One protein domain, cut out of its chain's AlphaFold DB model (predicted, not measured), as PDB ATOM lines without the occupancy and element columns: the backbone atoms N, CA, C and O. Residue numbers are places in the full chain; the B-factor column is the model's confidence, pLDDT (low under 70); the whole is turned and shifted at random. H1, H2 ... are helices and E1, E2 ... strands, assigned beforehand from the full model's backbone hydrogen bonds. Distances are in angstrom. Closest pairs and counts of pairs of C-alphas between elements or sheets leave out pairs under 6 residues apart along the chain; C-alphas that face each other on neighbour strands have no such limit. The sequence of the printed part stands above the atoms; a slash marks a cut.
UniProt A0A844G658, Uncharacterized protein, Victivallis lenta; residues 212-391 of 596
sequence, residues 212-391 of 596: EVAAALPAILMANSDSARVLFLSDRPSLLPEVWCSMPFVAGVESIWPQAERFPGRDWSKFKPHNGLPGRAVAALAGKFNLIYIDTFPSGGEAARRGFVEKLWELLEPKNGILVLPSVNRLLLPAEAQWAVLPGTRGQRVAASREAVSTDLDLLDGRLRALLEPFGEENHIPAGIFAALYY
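This is residues 212 to 391 of the 596 residues of an uncharacterized protein of Victivallis lenta (UniProt A0A844G658). A twisted seven-stranded sheet makes the core of three layers, with H1 and H2 over one face and H3, H4 and H5 over the other. H6 and H7 sit off the sheet at one end, where H6 packs on H1. The 180 printed residues have seven named helices and seven named strands, in the order H1 E1 H2 E2 E3 H3 E4 H4 E5 H5 E6 E7 H6 H7. The sheet, E3 E2 E1 E4 E5 E7 E6, is mixed, and so is the class; the whole is compact, with a radius of gyration of the C-alphas of 15.7 A and spans of 46 by 40 by 27 A.

H1, residues 216 to 222, is on the sheet and precedes E1, residues 228 to 233. H2, residues 240 to 246, is on the same face and only just touches H1, with 3 pairs of C-alphas within 8 A, the closest those of Ala 216 and Leu 240, 6.3 A. E2, residues 250 to 257, is parallel to E1, with N 232 and O 254 2.8 A apart. E3, residues 271 to 275, is parallel to E2, with N 274 and O 255 2.8 A apart. H3, residues 278 to 284, is over E2 on the opposite face from H2. E4, residues 291 to 294, is parallel to E1, with N 293 and O 231 2.8 A apart. H4, residues 302 to 315, is on the same face as H3. E5, residues 322 to 326, is parallel to E4, with N 324 and O 292 2.8 A apart. E1, H2, E2 and E4, H4, E5 are strand-helix-strand units, parallel neighbours with a helix between, with right-handed crossovers. H5, residues 327 to 332, touches H4 at 85 degrees, about perpendicular; the closest C-alphas are those of Arg 306 and Leu 332, 5.2 A. E6, residues 338 to 341, and E7, residues 349 to 353, are a hairpin, with N 351 and O 340 2.9 A apart. E7 is antiparallel to E5, with N 352 and O 323 2.8 A apart. H6, residues 361 to 375, touches H1 with residues 364 to 368 alone, the closest C-alphas those of Leu 221 and Leu 364, 6.2 A. H7, residues 385 to 390, runs opposite ways to H6 at a steep tilt of 52 degrees; H6 touches H7 with residues 361 to 365 alone, the closest C-alphas those of Leu 361 and Phe 386, 5.7 A. Every O i to N i+4 pair is within hydrogen-bond range in H1, H2, H3, H4 and H7; H6 has 9 of 11, and H5 0 of 2 with 2 of 3 O i to N i+3 pairs.

H1 begins at C-alpha 216 (101.416, 98.895, 83.360); H7 ends at C-alpha 390 (90.500, 103.557, 83.993). H6 is 21.8 A long, H4 and E2 19.9 A each.

The printed part has no cut, and E2 to E3 is the long link. Mean pLDDT of the printed part is 76.8; 44 residues are under 70, among them 257 to 268.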
ATOM      1  N   GLU A 212     100.832 105.118  77.618       60.22
ATOM      2  CA  GLU A 212     101.527 103.821  77.604       60.22
ATOM      3  C   GLU A 212     101.850 103.341  79.024       60.22
ATOM      4  O   GLU A 212     101.712 102.157  79.320       60.22
ATOM      5  N   VAL A 213     102.180 104.265  79.933       67.06
ATOM      6  CA  VAL A 213     102.454 103.962  81.350       67.06
ATOM      7  C   VAL A 213     101.191 103.522  82.098       67.06
ATOM      8  O   VAL A 213     101.257 102.650  82.963       67.06
ATOM      9  N   ALA A 214     100.027 104.065  81.732       72.69
ATOM     10  CA  ALA A 214      98.746 103.717  82.349       72.69
ATOM     11  C   ALA A 214      98.397 102.220  82.188       72.69
ATOM     12  O   ALA A 214      97.697 101.645  83.015       72.69
ATOM     13  N   ALA A 215      98.929 101.557  81.158       77.56
ATOM     14  CA  ALA A 215      98.713 100.135  80.901       77.56
ATOM     15  C   ALA A 215      99.462  99.200  81.873       77.56
ATOM     16  O   ALA A 215      99.120  98.020  81.979       77.56
ATOM     17  N   ALA A 216     100.487  99.705  82.571       80.19
ATOM     18  CA  ALA A 216     101.416  98.895  83.360       80.19
ATOM     19  C   ALA A 216     100.734  98.156  84.518       80.19
ATOM     20  O   ALA A 216     101.004  96.976  84.759       80.19
ATOM     21  N   LEU A 217      99.863  98.866  85.240       83.25
ATOM     22  CA  LEU A 217      99.237  98.388  86.469       83.25
ATOM     23  C   LEU A 217      98.079  97.408  86.188       83.25
ATOM     24  O   LEU A 217      98.072  96.333  86.786       83.25
ATOM     25  N   PRO A 218      97.157  97.669  85.235       82.56
ATOM     26  CA  PRO A 218      96.185  96.657  84.822       82.56
ATOM     27  C   PRO A 218      96.854  95.371  84.315       82.56
ATOM     28  O   PRO A 218      96.430  94.281  84.688       82.56
ATOM     29  N   ALA A 219      97.937  95.476  83.533       84.31
ATOM     30  CA  ALA A 219      98.599  94.312  82.936       84.31
ATOM     31  C   ALA A 219      99.156  93.332  83.982       84.31
ATOM     32  O   ALA A 219      98.995  92.121  83.835       84.31
ATOM     33  N   ILE A 220      99.784  93.841  85.046       85.38
ATOM     34  CA  ILE A 220     100.382  92.995  86.088       85.38
ATOM     35  C   ILE A 220      99.325  92.388  87.024       85.38
ATOM     36  O   ILE A 220      99.443  91.230  87.418       85.38
ATOM     37  N   LEU A 221      98.252  93.125  87.326       84.19
ATOM     38  CA  LEU A 221      97.173  92.655  88.206       84.19
ATOM     39  C   LEU A 221      96.314  91.563  87.574       84.19
ATOM     40  O   LEU A 221      95.757  90.709  88.271       84.19
ATOM     41  N   MET A 222      96.224  91.551  86.245       83.38
ATOM     42  CA  MET A 222      95.564  90.470  85.518       83.38
ATOM     43  C   MET A 222      96.292  89.134  85.718       83.38
ATOM     44  O   MET A 222      95.617  88.109  85.800       83.38
ATOM     45  N   ALA A 223      97.620  89.158  85.900       79.94
ATOM     46  CA  ALA A 223      98.432  87.965  86.145       79.94
ATOM     47  C   ALA A 223      98.350  87.419  87.585       79.94
ATOM     48  O   ALA A 223      98.749  86.282  87.824       79.94
ATOM     49  N   ASN A 224      97.821  88.211  88.529       82.69
ATOM     50  CA  ASN A 224      97.497  87.823  89.910       82.69
ATOM     51  C   ASN A 224      98.567  86.951  90.598       82.69
ATOM     52  O   ASN A 224      98.328  85.782  90.903       82.69
ATOM     53  N   SER A 225      99.760  87.517  90.795       82.88
ATOM     54  CA  SER A 225     100.900  86.829  91.404       82.88
ATOM     55  C   SER A 225     101.579  87.711  92.447       82.88
ATOM     56  O   SER A 225     101.863  88.878  92.178       82.88
ATOM     57  N   ASP A 226     101.899  87.116  93.597       80.81
ATOM     58  CA  ASP A 226     102.567  87.771  94.731       80.81
ATOM     59  C   ASP A 226     104.077  87.979  94.488       80.81
ATOM     60  O   ASP A 226     104.755  88.689  95.230       80.81
ATOM     61  N   SER A 227     104.619  87.336  93.447       84.56
ATOM     62  CA  SER A 227     106.035  87.365  93.062       84.56
ATOM     63  C   SER A 227     106.151  87.321  91.538       84.56
ATOM     64  O   SER A 227     106.583  86.337  90.931       84.56
ATOM     65  N   ALA A 228     105.681  88.381  90.883       87.31
ATOM     66  CA  ALA A 228     105.539  88.390  89.434       87.31
ATOM     67  C   ALA A 228     106.895  88.521  88.720       87.31
ATOM     68  O   ALA A 228     107.656  89.465  88.963       87.31
ATOM     69  N   ARG A 229     107.179  87.599  87.792       91.94
ATOM     70  CA  ARG A 229     108.261  87.733  86.803       91.94
ATOM     71  C   ARG A 229     107.712  88.318  85.512       91.94
ATOM     72  O   ARG A 229     106.794  87.750  84.914       91.94
ATOM     73  N   VAL A 230     108.307  89.424  85.078       91.00
ATOM     74  CA  VAL A 230     107.885  90.164  83.886       91.00
ATOM     75  C   VAL A 230     108.937  90.038  82.793       91.00
ATOM     76  O   VAL A 230     110.120  90.255  83.048       91.00
ATOM     77  N   LEU A 231     108.500  89.725  81.578       90.69
ATOM     78  CA  LEU A 231     109.294  89.856  80.362       90.69
ATOM     79  C   LEU A 231     108.769  91.041  79.554       90.69
ATOM     80  O   LEU A 231     107.618  91.035  79.122       90.69
ATOM     81  N   PHE A 232     109.610  92.042  79.330       88.12
ATOM     82  CA  PHE A 232     109.296  93.215  78.524       88.12
ATOM     83  C   PHE A 232     110.039  93.171  77.191       88.12
ATOM     84  O   PHE A 232     111.249  92.940  77.150       88.12
ATOM     85  N   LEU A 233     109.325  93.430  76.100       84.44
ATOM     86  CA  LEU A 233     109.893  93.449  74.762       84.44
ATOM     87  C   LEU A 233     109.482  94.721  74.030       84.44
ATOM     88  O   LEU A 233     108.294  94.979  73.854       84.44
ATOM     89  N   SER A 234     110.467  95.497  73.588       75.00
ATOM     90  CA  SER A 234     110.253  96.689  72.769       75.00
ATOM     91  C   SER A 234     111.457  96.909  71.861       75.00
ATOM     92  O   SER A 234     112.571  96.511  72.185       75.00
ATOM     93  N   ASP A 235     111.246  97.582  70.741       63.62
ATOM     94  CA  ASP A 235     112.308  98.135  69.899       63.62
ATOM     95  C   ASP A 235     112.560  99.612  70.231       63.62
ATOM     96  O   ASP A 235     113.466 100.235  69.675       63.62
ATOM     97  N   ARG A 236     111.757 100.187  71.137       64.00
ATOM     98  CA  ARG A 236     111.834 101.581  71.574       64.00
ATOM     99  C   ARG A 236     112.161 101.670  73.070       64.00
ATOM    100  O   ARG A 236     111.826 100.766  73.842       64.00
ATOM    101  N   PRO A 237     112.807 102.763  73.507       63.03
ATOM    102  CA  PRO A 237     112.944 103.063  74.927       63.03
ATOM    103  C   PRO A 237     111.561 103.285  75.558       63.03
ATOM    104  O   PRO A 237     110.739 104.025  75.022       63.03
ATOM    105  N   SER A 238     111.310 102.648  76.706       70.19
ATOM    106  CA  SER A 238     110.036 102.718  77.433       70.19
ATOM    107  C   SER A 238     110.271 102.810  78.938       70.19
ATOM    108  O   SER A 238     111.204 102.205  79.460       70.19
ATOM    109  N   LEU A 239     109.398 103.538  79.640       75.25
ATOM    110  CA  LEU A 239     109.420 103.674  81.104       75.25
ATOM    111  C   LEU A 239     108.729 102.503  81.827       75.25
ATOM    112  O   LEU A 239     108.814 102.396  83.048       75.25
ATOM    113  N   LEU A 240     108.051 101.608  81.099       80.31
ATOM    114  CA  LEU A 240     107.293 100.496  81.684       80.31
ATOM    115  C   LEU A 240     108.127  99.588  82.606       80.31
ATOM    116  O   LEU A 240     107.663  99.294  83.711       80.31
ATOM    117  N   PRO A 241     109.361  99.188  82.236       80.50
ATOM    118  CA  PRO A 241     110.197  98.396  83.129       80.50
ATOM    119  C   PRO A 241     110.513  99.099  84.449       80.50
ATOM    120  O   PRO A 241     110.520  98.447  85.488       80.50
ATOM    121  N   GLU A 242     110.717 100.418  84.426       77.44
ATOM    122  CA  GLU A 242     110.988 101.213  85.628       77.44
ATOM    123  C   GLU A 242     109.794 101.182  86.590       77.44
ATOM    124  O   GLU A 242     109.943 100.932  87.788       77.44
ATOM    125  N   VAL A 243     108.590 101.343  86.039       80.94
ATOM    126  CA  VAL A 243     107.336 101.304  86.795       80.94
ATOM    127  C   VAL A 243     107.135  99.936  87.444       80.94
ATOM    128  O   VAL A 243     106.870  99.875  88.643       80.94
ATOM    129  N   TRP A 244     107.350  98.830  86.728       86.19
ATOM    130  CA  TRP A 244     107.251  97.495  87.335       86.19
ATOM    131  C   TRP A 244     108.358  97.205  88.349       86.19
ATOM    132  O   TRP A 244     108.082  96.593  89.378       86.19
ATOM    133  N   CYS A 245     109.591  97.665  88.126       83.12
ATOM    134  CA  CYS A 245     110.664  97.503  89.108       83.12
ATOM    135  C   CYS A 245     110.380  98.248  90.423       83.12
ATOM    136  O   CYS A 245     110.865  97.818  91.471       83.12
ATOM    137  N   SER A 246     109.582  99.321  90.385       81.94
ATOM    138  CA  SER A 246     109.146 100.046  91.587       81.94
ATOM    139  C   SER A 246     108.048  99.330  92.385       81.94
ATOM    140  O   SER A 246     107.841  99.648  93.554       81.94
ATOM    141  N   MET A 247     107.370  98.335  91.797       85.12
ATOM    142  CA  MET A 247     106.290  97.613  92.469       85.12
ATOM    143  C   MET A 247     106.838  96.568  93.456       85.12
ATOM    144  O   MET A 247     107.789  95.837  93.139       85.12
ATOM    145  N   PRO A 248     106.240  96.444  94.655       82.56
ATOM    146  CA  PRO A 248     106.768  95.573  95.700       82.56
ATOM    147  C   PRO A 248     106.574  94.078  95.387       82.56
ATOM    148  O   PRO A 248     107.502  93.301  95.594       82.56
ATOM    149  N   PHE A 249     105.442  93.701  94.780       85.00
ATOM    150  CA  PHE A 249     105.074  92.324  94.396       85.00
ATOM    151  C   PHE A 249     105.681  91.844  93.059       85.00
ATOM    152  O   PHE A 249     105.430  90.727  92.606       85.00
ATOM    153  N   VAL A 250     106.497  92.672  92.395       87.94
ATOM    154  CA  VAL A 250     107.263  92.269  91.204       87.94
ATOM    155  C   VAL A 250     108.635  91.772  91.647       87.94
ATOM    156  O   VAL A 250     109.400  92.510  92.273       87.94
ATOM    157  N   ALA A 251     108.958  90.522  91.318       87.06
ATOM    158  CA  ALA A 251     110.210  89.875  91.707       87.06
ATOM    159  C   ALA A 251     111.377  90.257  90.790       87.06
ATOM    160  O   ALA A 251     112.501  90.453  91.251       87.06
ATOM    161  N   GLY A 252     111.109  90.384  89.491       87.56
ATOM    162  CA  GLY A 252     112.123  90.723  88.504       87.56
ATOM    163  C   GLY A 252     111.525  91.086  87.153       87.56
ATOM    164  O   GLY A 252     110.489  90.547  86.753       87.56
ATOM    165  N   VAL A 253     112.202  91.994  86.457       87.00
ATOM    166  CA  VAL A 253     111.843  92.447  85.114       87.00
ATOM    167  C   VAL A 253     113.005  92.140  84.183       87.00
ATOM    168  O   VAL A 253     114.089  92.717  84.301       87.00
ATOM    169  N   GLU A 254     112.775  91.221  83.255       87.88
ATOM    170  CA  GLU A 254     113.693  90.929  82.164       87.88
ATOM    171  C   GLU A 254     113.261  91.738  80.946       87.88
ATOM    172  O   GLU A 254     112.097  91.699  80.559       87.88
ATOM    173  N   SER A 255     114.175  92.496  80.347       82.12
ATOM    174  CA  SER A 255     113.887  93.254  79.125       82.12
ATOM    175  C   SER A 255     114.703  92.726  77.962       82.12
ATOM    176  O   SER A 255     115.844  92.303  78.138       82.12
ATOM    177  N   ILE A 256     114.121  92.754  76.771       75.31
ATOM    178  CA  ILE A 256     114.809  92.443  75.524       75.31
ATOM    179  C   ILE A 256     114.831  93.716  74.687       75.31
ATOM    180  O   ILE A 256     113.775  94.165  74.240       75.31
ATOM    181  N   TRP A 257     116.030  94.272  74.481       68.00
ATOM    182  CA  TRP A 257     116.240  95.493  73.704       68.00
ATOM    183  C   TRP A 257     117.371  95.347  72.675       68.00
ATOM    184  O   TRP A 257     118.471  94.896  73.017       68.00
ATOM    185  N   PRO A 258     117.158  95.785  71.419       47.94
ATOM    186  CA  PRO A 258     118.209  95.788  70.403       47.94
ATOM    187  C   PRO A 258     119.174  96.977  70.538       47.94
ATOM    188  O   PRO A 258     120.329  96.881  70.119       47.94
ATOM    189  N   GLN A 259     118.750  98.089  71.149       48.94
ATOM    190  CA  GLN A 259     119.583  99.280  71.320       48.94
ATOM    191  C   GLN A 259     119.861  99.502  72.802       48.94
ATOM    192  O   GLN A 259     118.964  99.813  73.576       48.94
ATOM    193  N   ALA A 260     121.120  99.308  73.196       42.97
ATOM    194  CA  ALA A 260     121.615  99.528  74.549       42.97
ATOM    195  C   ALA A 260     121.596 101.026  74.910       42.97
ATOM    196  O   ALA A 260     122.645 101.659  75.049       42.97
ATOM    197  N   GLU A 261     120.414 101.622  75.038       48.31
ATOM    198  CA  GLU A 261     120.286 102.899  75.718       48.31
ATOM    199  C   GLU A 261     120.438 102.638  77.214       48.31
ATOM    200  O   GLU A 261     119.678 101.901  77.841       48.31
ATOM    201  N   ARG A 262     121.502 103.203  77.787       45.88
ATOM    202  CA  ARG A 262     121.668 103.249  79.235       45.88
ATOM    203  C   ARG A 262     120.477 104.014  79.796       45.88
ATOM    204  O   ARG A 262     120.390 105.221  79.580       45.88
ATOM    205  N   PHE A 263     119.624 103.346  80.569       49.94
ATOM    206  CA  PHE A 263     118.803 104.082  81.517       49.94
ATOM    207  C   PHE A 263     119.721 104.929  82.404       49.94
ATOM    208  O   PHE A 263     120.766 104.440  82.855       49.94
ATOM    209  N   PRO A 264     119.379 106.199  82.649       41.47
ATOM    210  CA  PRO A 264     120.166 107.039  83.527       41.47
ATOM    211  C   PRO A 264     120.103 106.508  84.972       41.47
ATOM    212  O   PRO A 264     119.126 106.692  85.685       41.47
ATOM    213  N   GLY A 265     121.191 105.878  85.417       41.97
ATOM    214  CA  GLY A 265     121.771 106.121  86.744       41.97
ATOM    215  C   GLY A 265     121.095 105.541  87.991       41.97
ATOM    216  O   GLY A 265     121.408 106.020  89.079       41.97
ATOM    217  N   ARG A 266     120.224 104.528  87.898       48.28
ATOM    218  CA  ARG A 266     119.774 103.771  89.083       48.28
ATOM    219  C   ARG A 266     120.024 102.276  88.898       48.28
ATOM    220  O   ARG A 266     119.531 101.684  87.944       48.28
ATOM    221  N   ASP A 267     120.783 101.674  89.811       50.34
ATOM    222  CA  ASP A 267     120.953 100.222  89.898       50.34
ATOM    223  C   ASP A 267     119.666  99.604  90.460       50.34
ATOM    224  O   ASP A 267     119.479  99.465  91.668       50.34
ATOM    225  N   TRP A 268     118.737  99.261  89.570       65.81
ATOM    226  CA  TRP A 268     117.543  98.509  89.932       65.81
ATOM    227  C   TRP A 268     117.921  97.032  90.073       65.81
ATOM    228  O   TRP A 268     118.072  96.328  89.078       65.81
ATOM    229  N   SER A 269     118.047  96.541  91.307       72.81
ATOM    230  CA  SER A 269     118.412  95.141  91.600       72.81
ATOM    231  C   SER A 269     117.467  94.100  90.976       72.81
ATOM    232  O   SER A 269     117.867  92.959  90.757       72.81
ATOM    233  N   LYS A 270     116.226  94.498  90.661       83.06
ATOM    234  CA  LYS A 270     115.194  93.668  90.018       83.06
ATOM    235  C   LYS A 270     115.269  93.651  88.483       83.06
ATOM    236  O   LYS A 270     114.532  92.889  87.860       83.06
ATOM    237  N   PHE A 271     116.092  94.496  87.861       83.06
ATOM    238  CA  PHE A 271     116.089  94.700  86.412       83.06
ATOM    239  C   PHE A 271     117.228  93.949  85.719       83.06
ATOM    240  O   PHE A 271     118.398  94.109  86.067       83.06
ATOM    241  N   LYS A 272     116.899  93.160  84.692       82.81
ATOM    242  CA  LYS A 272     117.878  92.411  83.900       82.81
ATOM    243  C   LYS A 272     117.695  92.680  82.400       82.81
ATOM    244  O   LYS A 272     116.759  92.152  81.799       82.81
ATOM    245  N   PRO A 273     118.575  93.478  81.776       75.38
ATOM    246  CA  PRO A 273     118.522  93.721  80.342       75.38
ATOM    247  C   PRO A 273     119.224  92.615  79.548       75.38
ATOM    248  O   PRO A 273     120.351  92.219  79.855       75.38
ATOM    249  N   HIS A 274     118.573  92.161  78.481       70.69
ATOM    250  CA  HIS A 274     119.134  91.287  77.457       70.69
ATOM    251  C   HIS A 274     119.338  92.090  76.177       70.69
ATOM    252  O   HIS A 274     118.384  92.545  75.547       70.69
ATOM    253  N   ASN A 275     120.604  92.247  75.790       59.28
ATOM    254  CA  ASN A 275     120.975  92.953  74.569       59.28
ATOM    255  C   ASN A 275     121.000  91.981  73.384       59.28
ATOM    256  O   ASN A 275     121.717  90.974  73.425       59.28
ATOM    257  N   GLY A 276     120.281  92.304  72.310       53.28
ATOM    258  CA  GLY A 276     120.347  91.573  71.041       53.28
ATOM    259  C   GLY A 276     118.988  91.300  70.398       53.28
ATOM    260  O   GLY A 276     117.957  91.771  70.863       53.28
ATOM    261  N   LEU A 277     119.004  90.531  69.301       56.56
ATOM    262  CA  LEU A 277     117.798  90.186  68.542       56.56
ATOM    263  C   LEU A 277     116.798  89.400  69.407       56.56
ATOM    264  O   LEU A 277     117.216  88.442  70.076       56.56
ATOM    265  N   PRO A 278     115.491  89.731  69.370       61.53
ATOM    266  CA  PRO A 278     114.588  89.232  70.391       61.53
ATOM    267  C   PRO A 278     114.419  87.722  70.491       61.53
ATOM    268  O   PRO A 278     114.393  87.202  71.602       61.53
ATOM    269  N   GLY A 279     114.380  86.969  69.394       59.22
ATOM    270  CA  GLY A 279     114.260  85.513  69.531       59.22
ATOM    271  C   GLY A 279     115.527  84.836  70.074       59.22
ATOM    272  O   GLY A 279     115.417  83.835  70.780       59.22
ATOM    273  N   ARG A 280     116.733  85.383  69.861       58.06
ATOM    274  CA  ARG A 280     117.956  84.842  70.479       58.06
ATOM    275  C   ARG A 280     117.930  85.058  71.985       58.06
ATOM    276  O   ARG A 280     118.260  84.138  72.730       58.06
ATOM    277  N   ALA A 281     117.515  86.249  72.414       64.88
ATOM    278  CA  ALA A 281     117.326  86.544  73.825       64.88
ATOM    279  C   ALA A 281     116.268  85.608  74.426       64.88
ATOM    280  O   ALA A 281     116.565  84.931  75.404       64.88
ATOM    281  N   VAL A 282     115.108  85.455  73.771       69.50
ATOM    282  CA  VAL A 282     114.029  84.535  74.177       69.50
ATOM    283  C   VAL A 282     114.507  83.087  74.303       69.50
ATOM    284  O   VAL A 282     114.133  82.406  75.250       69.50
ATOM    285  N   ALA A 283     115.353  82.603  73.391       63.84
ATOM    286  CA  ALA A 283     115.897  81.244  73.463       63.84
ATOM    287  C   ALA A 283     116.863  81.029  74.643       63.84
ATOM    288  O   ALA A 283     117.051  79.892  75.066       63.84
ATOM    289  N   ALA A 284     117.477  82.098  75.154       64.38
ATOM    290  CA  ALA A 284     118.370  82.060  76.309       64.38
ATOM    291  C   ALA A 284     117.645  82.311  77.644       64.38
ATOM    292  O   ALA A 284     118.264  82.187  78.705       64.38
ATOM    293  N   LEU A 285     116.356  82.671  77.613       75.88
ATOM    294  CA  LEU A 285     115.563  82.863  78.823       75.88
ATOM    295  C   LEU A 285     115.321  81.524  79.520       75.88
ATOM    296  O   LEU A 285     114.988  80.520  78.894       75.88
ATOM    297  N   ALA A 286     115.457  81.538  80.845       68.81
ATOM    298  CA  ALA A 286     115.203  80.384  81.693       68.81
ATOM    299  C   ALA A 286     114.028  80.652  82.645       68.81
ATOM    300  O   ALA A 286     113.991  81.650  83.377       68.81
ATOM    301  N   GLY A 287     113.094  79.703  82.675       79.69
ATOM    302  CA  GLY A 287     111.900  79.740  83.516       79.69
ATOM    303  C   GLY A 287     110.671  80.317  82.815       79.69
ATOM    304  O   GLY A 287     110.713  80.668  81.638       79.69
ATOM    305  N   LYS A 288     109.559  80.351  83.552       89.81
ATOM    306  CA  LYS A 288     108.277  80.885  83.090       89.81
ATOM    307  C   LYS A 288     108.074  82.323  83.572       89.81
ATOM    308  O   LYS A 288     108.664  82.729  84.577       89.81
ATOM    309  N   PHE A 289     107.238  83.068  82.855       91.75
ATOM    310  CA  PHE A 289     106.880  84.453  83.165       91.75
ATOM    311  C   PHE A 289     105.384  84.579  83.450       91.75
ATOM    312  O   PHE A 289     104.559  83.971  82.765       91.75
ATOM    313  N   ASN A 290     105.034  85.396  84.445       93.69
ATOM    314  CA  ASN A 290     103.640  85.701  84.779       93.69
ATOM    315  C   ASN A 290     103.061  86.737  83.812       93.69
ATOM    316  O   ASN A 290     101.898  86.642  83.430       93.69
ATOM    317  N   LEU A 291     103.883  87.706  83.404       93.25
ATOM    318  CA  LEU A 291     103.524  88.730  82.433       93.25
ATOM    319  C   LEU A 291     104.575  88.769  81.325       93.25
ATOM    320  O   LEU A 291     105.755  88.993  81.593       93.25
ATOM    321  N   ILE A 292     104.140  88.601  80.083       93.12
ATOM    322  CA  ILE A 292     104.944  88.909  78.900       93.12
ATOM    323  C   ILE A 292     104.292  90.107  78.222       93.12
ATOM    324  O   ILE A 292     103.147  90.024  77.788       93.12
ATOM    325  N   TYR A 293     105.002  91.225  78.139       90.62
ATOM    326  CA  TYR A 293     104.496  92.466  77.570       90.62
ATOM    327  C   TYR A 293     105.268  92.819  76.301       90.62
ATOM    328  O   TYR A 293     106.437  93.208  76.356       90.62
ATOM    329  N   ILE A 294     104.598  92.691  75.158       88.44
ATOM    330  CA  ILE A 294     105.110  93.106  73.855       88.44
ATOM    331  C   ILE A 294     104.637  94.532  73.615       88.44
ATOM    332  O   ILE A 294     103.456  94.761  73.359       88.44
ATOM    333  N   ASP A 295     105.560  95.480  73.693       79.12
ATOM    334  CA  ASP A 295     105.332  96.888  73.404       79.12
ATOM    335  C   ASP A 295     105.389  97.160  71.896       79.12
ATOM    336  O   ASP A 295     104.433  97.667  71.316       79.12
ATOM    337  N   THR A 296     106.431  96.701  71.213       73.00
ATOM    338  CA  THR A 296     106.472  96.674  69.746       73.00
ATOM    339  C   THR A 296     106.897  95.292  69.284       73.00
ATOM    340  O   THR A 296     107.778  94.680  69.882       73.00
ATOM    341  N   PHE A 297     106.259  94.772  68.235       70.88
ATOM    342  CA  PHE A 297     106.728  93.531  67.627       70.88
ATOM    343  C   PHE A 297     108.041  93.776  66.882       70.88
ATOM    344  O   PHE A 297     108.117  94.775  66.162       70.88
ATOM    345  N   PRO A 298     109.005  92.839  66.964       61.34
ATOM    346  CA  PRO A 298     110.187  92.904  66.125       61.34
ATOM    347  C   PRO A 298     109.800  92.896  64.643       61.34
ATOM    348  O   PRO A 298     108.757  92.355  64.235       61.34
ATOM    349  N   SER A 299     110.675  93.474  63.821       52.38
ATOM    350  CA  SER A 299     110.621  93.304  62.373       52.38
ATOM    351  C   SER A 299     110.628  91.810  62.019       52.38
ATOM    352  O   SER A 299     111.272  90.988  62.669       52.38
ATOM    353  N   GLY A 300     109.799  91.441  61.043       49.53
ATOM    354  CA  GLY A 300     109.624  90.052  60.629       49.53
ATOM    355  C   GLY A 300     108.277  89.820  59.951       49.53
ATOM    356  O   GLY A 300     107.298  90.522  60.217       49.53
ATOM    357  N   GLY A 301     108.222  88.831  59.056       47.41
ATOM    358  CA  GLY A 301     106.977  88.428  58.391       47.41
ATOM    359  C   GLY A 301     105.949  87.822  59.358       47.41
ATOM    360  O   GLY A 301     106.294  87.385  60.452       47.41
ATOM    361  N   GLU A 302     104.680  87.733  58.944       53.12
ATOM    362  CA  GLU A 302     103.577  87.224  59.784       53.12
ATOM    363  C   GLU A 302     103.857  85.826  60.364       53.12
ATOM    364  O   GLU A 302     103.635  85.598  61.548       53.12
ATOM    365  N   ALA A 303     104.409  84.907  59.564       51.47
ATOM    366  CA  ALA A 303     104.771  83.565  60.026       51.47
ATOM    367  C   ALA A 303     105.861  83.592  61.112       51.47
ATOM    368  O   ALA A 303     105.794  82.827  62.070       51.47
ATOM    369  N   ALA A 304     106.829  84.508  60.993       53.66
ATOM    370  CA  ALA A 304     107.867  84.697  62.001       53.66
ATOM    371  C   ALA A 304     107.262  85.251  63.291       53.66
ATOM    372  O   ALA A 304     107.498  84.703  64.363       53.66
ATOM    373  N   ARG A 305     106.417  86.285  63.191       65.50
ATOM    374  CA  ARG A 305     105.719  86.855  64.350       65.50
ATOM    375  C   ARG A 305     104.791  85.832  65.015       65.50
ATOM    376  O   ARG A 305     104.744  85.790  66.237       65.50
ATOM    377  N   ARG A 306     104.116  84.967  64.251       67.06
ATOM    378  CA  ARG A 306     103.291  83.872  64.790       67.06
ATOM    379  C   ARG A 306     104.140  82.849  65.547       67.06
ATOM    380  O   ARG A 306     103.870  82.607  66.715       67.06
ATOM    381  N   GLY A 307     105.221  82.350  64.941       63.19
ATOM    382  CA  GLY A 307     106.160  81.454  65.627       63.19
ATOM    383  C   GLY A 307     106.828  82.104  66.848       63.19
ATOM    384  O   GLY A 307     107.146  81.433  67.828       63.19
ATOM    385  N   PHE A 308     107.004  83.430  66.835       73.62
ATOM    386  CA  PHE A 308     107.460  84.176  68.006       73.62
ATOM    387  C   PHE A 308     106.452  84.142  69.142       73.62
ATOM    388  O   PHE A 308     106.817  83.843  70.277       73.62
ATOM    389  N   VAL A 309     105.197  84.471  68.824       82.00
ATOM    390  CA  VAL A 309     104.100  84.485  69.786       82.00
ATOM    391  C   VAL A 309     103.913  83.091  70.359       82.00
ATOM    392  O   VAL A 309     103.789  82.982  71.569       82.00
ATOM    393  N   GLU A 310     103.995  82.036  69.547       78.81
ATOM    394  CA  GLU A 310     103.964  80.643  70.012       78.81
ATOM    395  C   GLU A 310     105.084  80.353  71.020       78.81
ATOM    396  O   GLU A 310     104.821  79.841  72.106       78.81
ATOM    397  N   LYS A 311     106.325  80.761  70.739       79.75
ATOM    398  CA  LYS A 311     107.435  80.539  71.678       79.75
ATOM    399  C   LYS A 311     107.308  81.366  72.961       79.75
ATOM    400  O   LYS A 311     107.643  80.891  74.042       79.75
ATOM    401  N   LEU A 312     106.808  82.598  72.871       85.94
ATOM    402  CA  LEU A 312     106.476  83.395  74.056       85.94
ATOM    403  C   LEU A 312     105.322  82.758  74.843       85.94
ATOM    404  O   LEU A 312     105.361  82.727  76.069       85.94
ATOM    405  N   TRP A 313     104.338  82.183  74.153       87.00
ATOM    406  CA  TRP A 313     103.215  81.456  74.746       87.00
ATOM    407  C   TRP A 313     103.659  80.198  75.495       87.00
ATOM    408  O   TRP A 313     103.054  79.813  76.501       87.00
ATOM    409  N   GLU A 314     104.734  79.560  75.036       85.00
ATOM    410  CA  GLU A 314     105.395  78.479  75.761       85.00
ATOM    411  C   GLU A 314     106.102  78.982  77.018       85.00
ATOM    412  O   GLU A 314     106.072  78.285  78.026       85.00
ATOM    413  N   LEU A 315     106.716  80.167  77.005       88.06
ATOM    414  CA  LEU A 315     107.384  80.755  78.177       88.06
ATOM    415  C   LEU A 315     106.417  81.342  79.213       88.06
ATOM    416  O   LEU A 315     106.836  81.678  80.320       88.06
ATOM    417  N   LEU A 316     105.136  81.446  78.881       90.88
ATOM    418  CA  LEU A 316     104.105  81.927  79.786       90.88
ATOM    419  C   LEU A 316     103.784  80.888  80.875       90.88
ATOM    420  O   LEU A 316     103.754  79.680  80.606       90.88
ATOM    421  N   GLU A 317     103.540  81.343  82.106       90.88
ATOM    422  CA  GLU A 317     103.051  80.474  83.184       90.88
ATOM    423  C   GLU A 317     101.724  79.795  82.783       90.88
ATOM    424  O   GLU A 317     100.831  80.470  82.259       90.88
ATOM    425  N   PRO A 318     101.544  78.478  83.019       84.88
ATOM    426  CA  PRO A 318     100.338  77.769  82.596       84.88
ATOM    427  C   PRO A 318      99.056  78.256  83.278       84.88
ATOM    428  O   PRO A 318      97.987  78.099  82.697       84.88
ATOM    429  N   LYS A 319      99.166  78.806  84.496       84.94
ATOM    430  CA  LYS A 319      98.051  79.332  85.299       84.94
ATOM    431  C   LYS A 319      98.204  80.834  85.478       84.94
ATOM    432  O   LYS A 319      99.287  81.278  85.857       84.94
ATOM    433  N   ASN A 320      97.139  81.595  85.233       82.69
ATOM    434  CA  ASN A 320      97.108  83.061  85.332       82.69
ATOM    435  C   ASN A 320      98.186  83.822  84.527       82.69
ATOM    436  O   ASN A 320      98.351  85.021  84.715       82.69
ATOM    437  N   GLY A 321      98.936  83.177  83.630       90.06
ATOM    438  CA  GLY A 321      99.916  83.873  82.804       90.06
ATOM    439  C   GLY A 321      99.231  84.796  81.794       90.06
ATOM    440  O   GLY A 321      98.283  84.379  81.124       90.06
ATOM    441  N   ILE A 322      99.707  86.037  81.670       93.69
ATOM    442  CA  ILE A 322      99.173  87.041  80.740       93.69
ATOM    443  C   ILE A 322     100.216  87.416  79.682       93.69
ATOM    444  O   ILE A 322     101.321  87.860  79.998       93.69
ATOM    445  N   LEU A 323      99.837  87.298  78.411       93.19
ATOM    446  CA  LEU A 323     100.553  87.869  77.274       93.19
ATOM    447  C   LEU A 323      99.838  89.146  76.819       93.19
ATOM    448  O   LEU A 323      98.680  89.095  76.411       93.19
ATOM    449  N   VAL A 324     100.527  90.281  76.839       92.19
ATOM    450  CA  VAL A 324     100.025  91.550  76.299       92.19
ATOM    451  C   VAL A 324     100.696  91.845  74.966       92.19
ATOM    452  O   VAL A 324     101.917  91.762  74.850       92.19
ATOM    453  N   LEU A 325      99.902  92.230  73.970       90.62
ATOM    454  CA  LEU A 325     100.388  92.621  72.647       90.62
ATOM    455  C   LEU A 325      99.566  93.777  72.042       90.62
ATOM    456  O   LEU A 325      98.452  94.051  72.511       90.62
ATOM    457  N   PRO A 326     100.083  94.484  71.016       86.06
ATOM    458  CA  PRO A 326      99.299  95.449  70.250       86.06
ATOM    459  C   PRO A 326      98.015  94.823  69.702       86.06
ATOM    460  O   PRO A 326      98.043  93.792  69.034       86.06
ATOM    461  N   SER A 327      96.879  95.472  69.936       83.25
ATOM    462  CA  SER A 327      95.548  95.034  69.485       83.25
ATOM    463  C   SER A 327      95.450  94.807  67.976       83.25
ATOM    464  O   SER A 327      94.661  93.972  67.518       83.25
ATOM    465  N   VAL A 328      96.273  95.518  67.203       77.94
ATOM    466  CA  VAL A 328      96.415  95.341  65.760       77.94
ATOM    467  C   VAL A 328      96.922  93.932  65.418       77.94
ATOM    468  O   VAL A 328      96.452  93.319  64.467       77.94
ATOM    469  N   ASN A 329      97.764  93.324  66.253       79.81
ATOM    470  CA  ASN A 329      98.340  91.996  66.028       79.81
ATOM    471  C   ASN A 329      97.578  90.854  66.726       79.81
ATOM    472  O   ASN A 329      98.095  89.742  66.828       79.81
ATOM    473  N   ARG A 330      96.337  91.080  67.181       82.88
ATOM    474  CA  ARG A 330      95.524  90.069  67.893       82.88
ATOM    475  C   ARG A 330      95.307  88.752  67.136       82.88
ATOM    476  O   ARG A 330      95.064  87.731  67.762       82.88
ATOM    477  N   LEU A 331      95.429  88.758  65.806       81.56
ATOM    478  CA  LEU A 331      95.319  87.561  64.956       81.56
ATOM    479  C   LEU A 331      96.543  86.628  65.027       81.56
ATOM    480  O   LEU A 331      96.523  85.541  64.451       81.56
ATOM    481  N   LEU A 332      97.621  87.046  65.698       80.81
ATOM    482  CA  LEU A 332      98.793  86.202  65.948       80.81
ATOM    483  C   LEU A 332      98.622  85.292  67.168       80.81
ATOM    484  O   LEU A 332      99.448  84.404  67.368       80.81
ATOM    485  N   LEU A 333      97.594  85.524  67.991       83.38
ATOM    486  CA  LEU A 333      97.327  84.708  69.170       83.38
ATOM    487  C   LEU A 333      96.972  83.264  68.771       83.38
ATOM    488  O   LEU A 333      96.316  83.058  67.745       83.38
ATOM    489  N   PRO A 334      97.357  82.264  69.585       79.75
ATOM    490  CA  PRO A 334      96.903  80.890  69.401       79.75
ATOM    491  C   PRO A 334      95.373  80.801  69.406       79.75
ATOM    492  O   PRO A 334      94.706  81.550  70.116       79.75
ATOM    493  N   ALA A 335      94.810  79.840  68.668       76.56
ATOM    494  CA  ALA A 335      93.356  79.662  68.571       76.56
ATOM    495  C   ALA A 335      92.676  79.378  69.927       76.56
ATOM    496  O   ALA A 335      91.498  79.667  70.103       76.56
ATOM    497  N   GLU A 336      93.429  78.830  70.880       78.75
ATOM    498  CA  GLU A 336      92.971  78.489  72.231       78.75
ATOM    499  C   GLU A 336      93.039  79.674  73.212       78.75
ATOM    500  O   GLU A 336      92.603  79.554  74.356       78.75
ATOM    501  N   ALA A 337      93.601  80.815  72.799       84.31
ATOM    502  CA  ALA A 337      93.791  81.963  73.673       84.31
ATOM    503  C   ALA A 337      92.470  82.696  73.938       84.31
ATOM    504  O   ALA A 337      91.791  83.154  73.014       84.31
ATOM    505  N   GLN A 338      92.150  82.893  75.215       88.00
ATOM    506  CA  GLN A 338      91.110  83.828  75.630       88.00
ATOM    507  C   GLN A 338      91.740  85.206  75.803       88.00
ATOM    508  O   GLN A 338      92.837  85.329  76.350       88.00
ATOM    509  N   TRP A 339      91.078  86.251  75.312       90.31
ATOM    510  CA  TRP A 339      91.646  87.594  75.318       90.31
ATOM    511  C   TRP A 339      90.614  88.670  75.627       90.31
ATOM    512  O   TRP A 339      89.426  88.520  75.341       90.31
ATOM    513  N   ALA A 340      91.091  89.776  76.190       88.31
ATOM    514  CA  ALA A 340      90.296  90.955  76.489       88.31
ATOM    515  C   ALA A 340      91.110  92.238  76.259       88.31
ATOM    516  O   ALA A 340      92.343  92.223  76.209       88.31
ATOM    517  N   VAL A 341      90.420  93.366  76.091       87.69
ATOM    518  CA  VAL A 341      91.077  94.667  75.910       87.69
ATOM    519  C   VAL A 341      91.719  95.103  77.218       87.69
ATOM    520  O   VAL A 341      91.060  95.122  78.253       87.69
ATOM    521  N   LEU A 342      92.993  95.490  77.170       86.56
ATOM    522  CA  LEU A 342      93.705  95.928  78.365       86.56
ATOM    523  C   LEU A 342      93.170  97.298  78.837       86.56
ATOM    524  O   LEU A 342      93.211  98.258  78.049       86.56
ATOM    525  N   PRO A 343      92.705  97.433  80.096       85.00
ATOM    526  CA  PRO A 343      92.264  98.716  80.639       85.00
ATOM    527  C   PRO A 343      93.360  99.787  80.563       85.00
ATOM    528  O   PRO A 343      94.550  99.484  80.615       85.00
ATOM    529  N   GLY A 344      92.966 101.051  80.389       78.69
ATOM    530  CA  GLY A 344      93.902 102.179  80.267       78.69
ATOM    531  C   GLY A 344      94.523 102.378  78.883       78.69
ATOM    532  O   GLY A 344      95.119 103.421  78.639       78.69
ATOM    533  N   THR A 345      94.319 101.448  77.943       76.44
ATOM    534  CA  THR A 345      94.930 101.525  76.599       76.44
ATOM    535  C   THR A 345      94.004 102.035  75.500       76.44
ATOM    536  O   THR A 345      94.398 102.064  74.337       76.44
ATOM    537  N   ARG A 346      92.756 102.408  75.824       75.94
ATOM    538  CA  ARG A 346      91.727 102.846  74.852       75.94
ATOM    539  C   ARG A 346      91.550 101.894  73.655       75.94
ATOM    540  O   ARG A 346      91.197 102.334  72.567       75.94
ATOM    541  N   GLY A 347      91.799 100.596  73.841       77.94
ATOM    542  CA  GLY A 347      91.709  99.604  72.764       77.94
ATOM    543  C   GLY A 347      93.015  99.316  72.033       77.94
ATOM    544  O   GLY A 347      93.024  98.427  71.194       77.94
ATOM    545  N   GLN A 348      94.119  99.998  72.353       81.44
ATOM    546  CA  GLN A 348      95.400  99.815  71.662       81.44
ATOM    547  C   GLN A 348      96.094  98.494  72.006       81.44
ATOM    548  O   GLN A 348      96.857  97.988  71.182       81.44
ATOM    549  N   ARG A 349      95.822  97.894  73.171       86.81
ATOM    550  CA  ARG A 349      96.443  96.636  73.619       86.81
ATOM    551  C   ARG A 349      95.408  95.580  73.973       86.81
ATOM    552  O   ARG A 349      94.315  95.885  74.451       86.81
ATOM    553  N   VAL A 350      95.799  94.328  73.780       89.75
ATOM    554  CA  VAL A 350      95.013  93.148  74.143       89.75
ATOM    555  C   VAL A 350      95.837  92.291  75.096       89.75
ATOM    556  O   VAL A 350      97.026  92.078  74.858       89.75
ATOM    557  N   ALA A 351      95.201  91.821  76.165       90.56
ATOM    558  CA  ALA A 351      95.748  90.852  77.104       90.56
ATOM    559  C   ALA A 351      95.146  89.476  76.806       90.56
ATOM    560  O   ALA A 351      93.929  89.350  76.678       90.56
ATOM    561  N   ALA A 352      95.993  88.461  76.692       91.69
ATOM    562  CA  ALA A 352      95.622  87.098  76.347       91.69
ATOM    563  C   ALA A 352      96.152  86.103  77.381       91.69
ATOM    564  O   ALA A 352      97.248  86.271  77.915       91.69
ATOM    565  N   SER A 353      95.380  85.052  77.642       91.38
ATOM    566  CA  SER A 353      95.738  83.959  78.544       91.38
ATOM    567  C   SER A 353      95.163  82.630  78.056       91.38
ATOM    568  O   SER A 353      94.349  82.580  77.132       91.38
ATOM    569  N   ARG A 354      95.600  81.540  78.689       87.94
ATOM    570  CA  ARG A 354      94.987  80.209  78.548       87.94
ATOM    571  C   ARG A 354      93.676  80.107  79.332       87.94
ATOM    572  O   ARG A 354      92.836  79.273  79.016       87.94
ATOM    573  N   GLU A 355      93.516  80.951  80.347       86.69
ATOM    574  CA  GLU A 355      92.341  81.024  81.212       86.69
ATOM    575  C   GLU A 355      91.522  82.288  80.910       86.69
ATOM    576  O   GLU A 355      91.936  83.153  80.137       86.69
ATOM    577  N   ALA A 356      90.341  82.398  81.521       80.81
ATOM    578  CA  ALA A 356      89.478  83.554  81.335       80.81
ATOM    579  C   ALA A 356      90.143  84.842  81.826       80.81
ATOM    580  O   ALA A 356      90.521  84.982  82.990       80.81
ATOM    581  N   VAL A 357      90.247  85.808  80.916       83.31
ATOM    582  CA  VAL A 357      90.844  87.114  81.173       83.31
ATOM    583  C   VAL A 357      89.753  88.073  81.651       83.31
ATOM    584  O   VAL A 357      88.900  88.479  80.865       83.31
ATOM    585  N   SER A 358      89.774  88.444  82.935       80.56
ATOM    586  CA  SER A 358      88.832  89.426  83.490       80.56
ATOM    587  C   SER A 358      89.388  90.848  83.407       80.56
ATOM    588  O   SER A 358      90.512  91.110  83.833       80.56
ATOM    589  N   THR A 359      88.575  91.767  82.886       80.62
ATOM    590  CA  THR A 359      88.837  93.217  82.847       80.62
ATOM    591  C   THR A 359      87.955  93.992  83.825       80.62
ATOM    592  O   THR A 359      87.824  95.207  83.698       80.62
ATOM    593  N   ASP A 360      87.306  93.292  84.758       84.81
ATOM    594  CA  ASP A 360      86.470  93.909  85.782       84.81
ATOM    595  C   ASP A 360      87.328  94.769  86.724       84.81
ATOM    596  O   ASP A 360      88.254  94.278  87.375       84.81
ATOM    597  N   LEU A 361      87.038  96.071  86.757       84.69
ATOM    598  CA  LEU A 361      87.825  97.061  87.488       84.69
ATOM    599  C   LEU A 361      87.731  96.858  89.001       84.69
ATOM    600  O   LEU A 361      88.732  97.063  89.685       84.69
ATOM    601  N   ASP A 362      86.585  96.405  89.513       84.62
ATOM    602  CA  ASP A 362      86.394  96.164  90.949       84.62
ATOM    603  C   ASP A 362      87.208  94.950  91.413       84.62
ATOM    604  O   ASP A 362      87.813  94.951  92.489       84.62
ATOM    605  N   LEU A 363      87.301  93.930  90.557       85.62
ATOM    606  CA  LEU A 363      88.139  92.760  90.790       85.62
ATOM    607  C   LEU A 363      89.631  93.118  90.749       85.62
ATOM    608  O   LEU A 363      90.388  92.644  91.599       85.62
ATOM    609  N   LEU A 364      90.073  93.954  89.801       85.69
ATOM    610  CA  LEU A 364      91.467  94.423  89.750       85.69
ATOM    611  C   LEU A 364      91.824  95.282  90.969       85.69
ATOM    612  O   LEU A 364      92.915  95.131  91.520       85.69
ATOM    613  N   ASP A 365      90.897  96.123  91.425       85.12
ATOM    614  CA  ASP A 365      91.059  96.928  92.637       85.12
ATOM    615  C   ASP A 365      91.196  96.043  93.886       85.12
ATOM    616  O   ASP A 365      92.095  96.244  94.705       85.12
ATOM    617  N   GLY A 366      90.363  95.001  93.996       84.38
ATOM    618  CA  GLY A 366      90.466  93.995  95.055       84.38
ATOM    619  C   GLY A 366      91.807  93.255  95.044       84.38
ATOM    620  O   GLY A 366      92.428  93.093  96.095       84.38
ATOM    621  N   ARG A 367      92.299  92.865  93.859       86.88
ATOM    622  CA  ARG A 367      93.617  92.223  93.704       86.88
ATOM    623  C   ARG A 367      94.760  93.140  94.114       86.88
ATOM    624  O   ARG A 367      95.670  92.686  94.800       86.88
ATOM    625  N   LEU A 368      94.724  94.418  93.727       85.12
ATOM    626  CA  LEU A 368      95.774  95.356  94.121       85.12
ATOM    627  C   LEU A 368      95.821  95.525  95.639       85.12
ATOM    628  O   LEU A 368      96.904  95.499  96.215       85.12
ATOM    629  N   ARG A 369      94.659  95.652  96.290       83.81
ATOM    630  CA  ARG A 369      94.594  95.757  97.753       83.81
ATOM    631  C   ARG A 369      95.155  94.509  98.435       83.81
ATOM    632  O   ARG A 369      95.982  94.654  99.328       83.81
ATOM    633  N   ALA A 370      94.789  93.316  97.966       84.56
ATOM    634  CA  ALA A 370      95.320  92.058  98.496       84.56
ATOM    635  C   ALA A 370      96.849  91.940  98.329       84.56
ATOM    636  O   ALA A 370      97.541  91.506  99.243       84.56
ATOM    637  N   LEU A 371      97.394  92.374  97.186       84.38
ATOM    638  CA  LEU A 371      98.839  92.340  96.919       84.38
ATOM    639  C   LEU A 371      99.633  93.389  97.709       84.38
ATOM    640  O   LEU A 371     100.835  93.217  97.909       84.38
ATOM    641  N   LEU A 372      98.993  94.482  98.130       82.44
ATOM    642  CA  LEU A 372      99.626  95.554  98.907       82.44
ATOM    643  C   LEU A 372      99.470  95.387 100.422       82.44
ATOM    644  O   LEU A 372     100.280  95.945 101.159       82.44
ATOM    645  N   GLU A 373      98.498  94.597 100.887       80.06
ATOM    646  CA  GLU A 373      98.263  94.291 102.307       80.06
ATOM    647  C   GLU A 373      99.540  93.859 103.068       80.06
ATOM    648  O   GLU A 373      99.772  94.371 104.166       80.06
ATOM    649  N   PRO A 374     100.451  93.036 102.497       79.06
ATOM    650  CA  PRO A 374     101.693  92.641 103.169       79.06
ATOM    651  C   PRO A 374     102.734  93.762 103.336       79.06
ATOM    652  O   PRO A 374     103.702  93.582 104.073       79.06
ATOM    653  N   PHE A 375     102.582  94.900 102.646       73.75
ATOM    654  CA  PHE A 375     103.588  95.971 102.565       73.75
ATOM    655  C   PHE A 375     103.246  97.222 103.403       73.75
ATOM    656  O   PHE A 375     103.912  98.249 103.256       73.75
ATOM    657  N   GLY A 376     102.252  97.136 104.298       65.88
ATOM    658  CA  GLY A 376     101.952  98.143 105.329       65.88
ATOM    659  C   GLY A 376     100.962  99.253 104.933       65.88
ATOM    660  O   GLY A 376     100.580  99.397 103.772       65.88
ATOM    661  N   GLU A 377     100.547 100.056 105.925       59.00
ATOM    662  CA  GLU A 377      99.506 101.099 105.787       59.00
ATOM    663  C   GLU A 377      99.894 102.262 104.852       59.00
ATOM    664  O   GLU A 377      99.019 102.868 104.239       59.00
ATOM    665  N   GLU A 378     101.189 102.554 104.670       58.03
ATOM    666  CA  GLU A 378     101.656 103.633 103.775       58.03
ATOM    667  C   GLU A 378     101.326 103.384 102.290       58.03
ATOM    668  O   GLU A 378     101.275 104.327 101.503       58.03
ATOM    669  N   ASN A 379     101.043 102.131 101.908       60.34
ATOM    670  CA  ASN A 379     100.673 101.734 100.545       60.34
ATOM    671  C   ASN A 379      99.156 101.521 100.369       60.34
ATOM    672  O   ASN A 379      98.727 100.905  99.391       60.34
ATOM    673  N   HIS A 380      98.324 101.994 101.304       65.19
ATOM    674  CA  HIS A 380      96.872 101.855 101.203       65.19
ATOM    675  C   HIS A 380      96.286 102.716 100.080       65.19
ATOM    676  O   HIS A 380      96.278 103.944 100.121       65.19
ATOM    677  N   ILE A 381      95.745 102.032  99.075       67.88
ATOM    678  CA  ILE A 381      95.049 102.634  97.944       67.88
ATOM    679  C   ILE A 381      93.540 102.615  98.249       67.88
ATOM    680  O   ILE A 381      92.995 101.539  98.512       67.88
ATOM    681  N   PRO A 382      92.856 103.780  98.249       71.44
ATOM    682  CA  PRO A 382      91.408 103.864  98.405       71.44
ATOM    683  C   PRO A 382      90.626 102.931  97.477       71.44
ATOM    684  O   PRO A 382      90.986 102.723  96.319       71.44
ATOM    685  N   ALA A 383      89.494 102.441  97.979       72.88
ATOM    686  CA  ALA A 383      88.563 101.654  97.190       72.88
ATOM    687  C   ALA A 383      88.034 102.426  95.972       72.88
ATOM    688  O   ALA A 383      87.663 103.594  96.090       72.88
ATOM    689  N   GLY A 384      87.955 101.763  94.818       72.56
ATOM    690  CA  GLY A 384      87.404 102.330  93.584       72.56
ATOM    691  C   GLY A 384      88.388 103.184  92.782       72.56
ATOM    692  O   GLY A 384      87.983 103.836  91.818       72.56
ATOM    693  N   ILE A 385      89.683 103.176  93.118       77.75
ATOM    694  CA  ILE A 385      90.697 103.925  92.363       77.75
ATOM    695  C   ILE A 385      90.846 103.410  90.931       77.75
ATOM    696  O   ILE A 385      91.021 104.217  90.019       77.75
ATOM    697  N   PHE A 386      90.708 102.104  90.690       76.06
ATOM    698  CA  PHE A 386      90.723 101.574  89.319       76.06
ATOM    699  C   PHE A 386      89.591 102.116  88.462       76.06
ATOM    700  O   PHE A 386      89.822 102.498  87.315       76.06
ATOM    701  N   ALA A 387      88.383 102.191  89.021       75.44
ATOM    702  CA  ALA A 387      87.264 102.831  88.352       75.44
ATOM    703  C   ALA A 387      87.575 104.315  88.096       75.44
ATOM    704  O   ALA A 387      87.429 104.781  86.973       75.44
ATOM    705  N   ALA A 388      88.110 105.046  89.075       74.06
ATOM    706  CA  ALA A 388      88.455 106.457  88.889       74.06
ATOM    707  C   ALA A 388      89.529 106.702  87.806       74.06
ATOM    708  O   ALA A 388      89.449 107.694  87.082       74.06
ATOM    709  N   LEU A 389      90.522 105.814  87.679       76.31
ATOM    710  CA  LEU A 389      91.653 105.977  86.757       76.31
ATOM    711  C   LEU A 389      91.398 105.417  85.350       76.31
ATOM    712  O   LEU A 389      91.918 105.961  84.376       76.31
ATOM    713  N   TYR A 390      90.628 104.334  85.234       76.88
ATOM    714  CA  TYR A 390      90.500 103.557  83.993       76.88
ATOM    715  C   TYR A 390      89.070 103.467  83.452       76.88
ATOM    716  O   TYR A 390      88.855 102.837  82.409       76.88
ATOM    717  N   TYR A 391      88.088 104.097  84.108       75.19
ATOM    718  CA  TYR A 391      86.719 104.121  83.602       75.19
ATOM    719  C   TYR A 391      86.662 104.756  82.214       75.19
ATOM    720  O   TYR A 391      87.085 105.891  81.989       75.19
TER     721      TYR A 391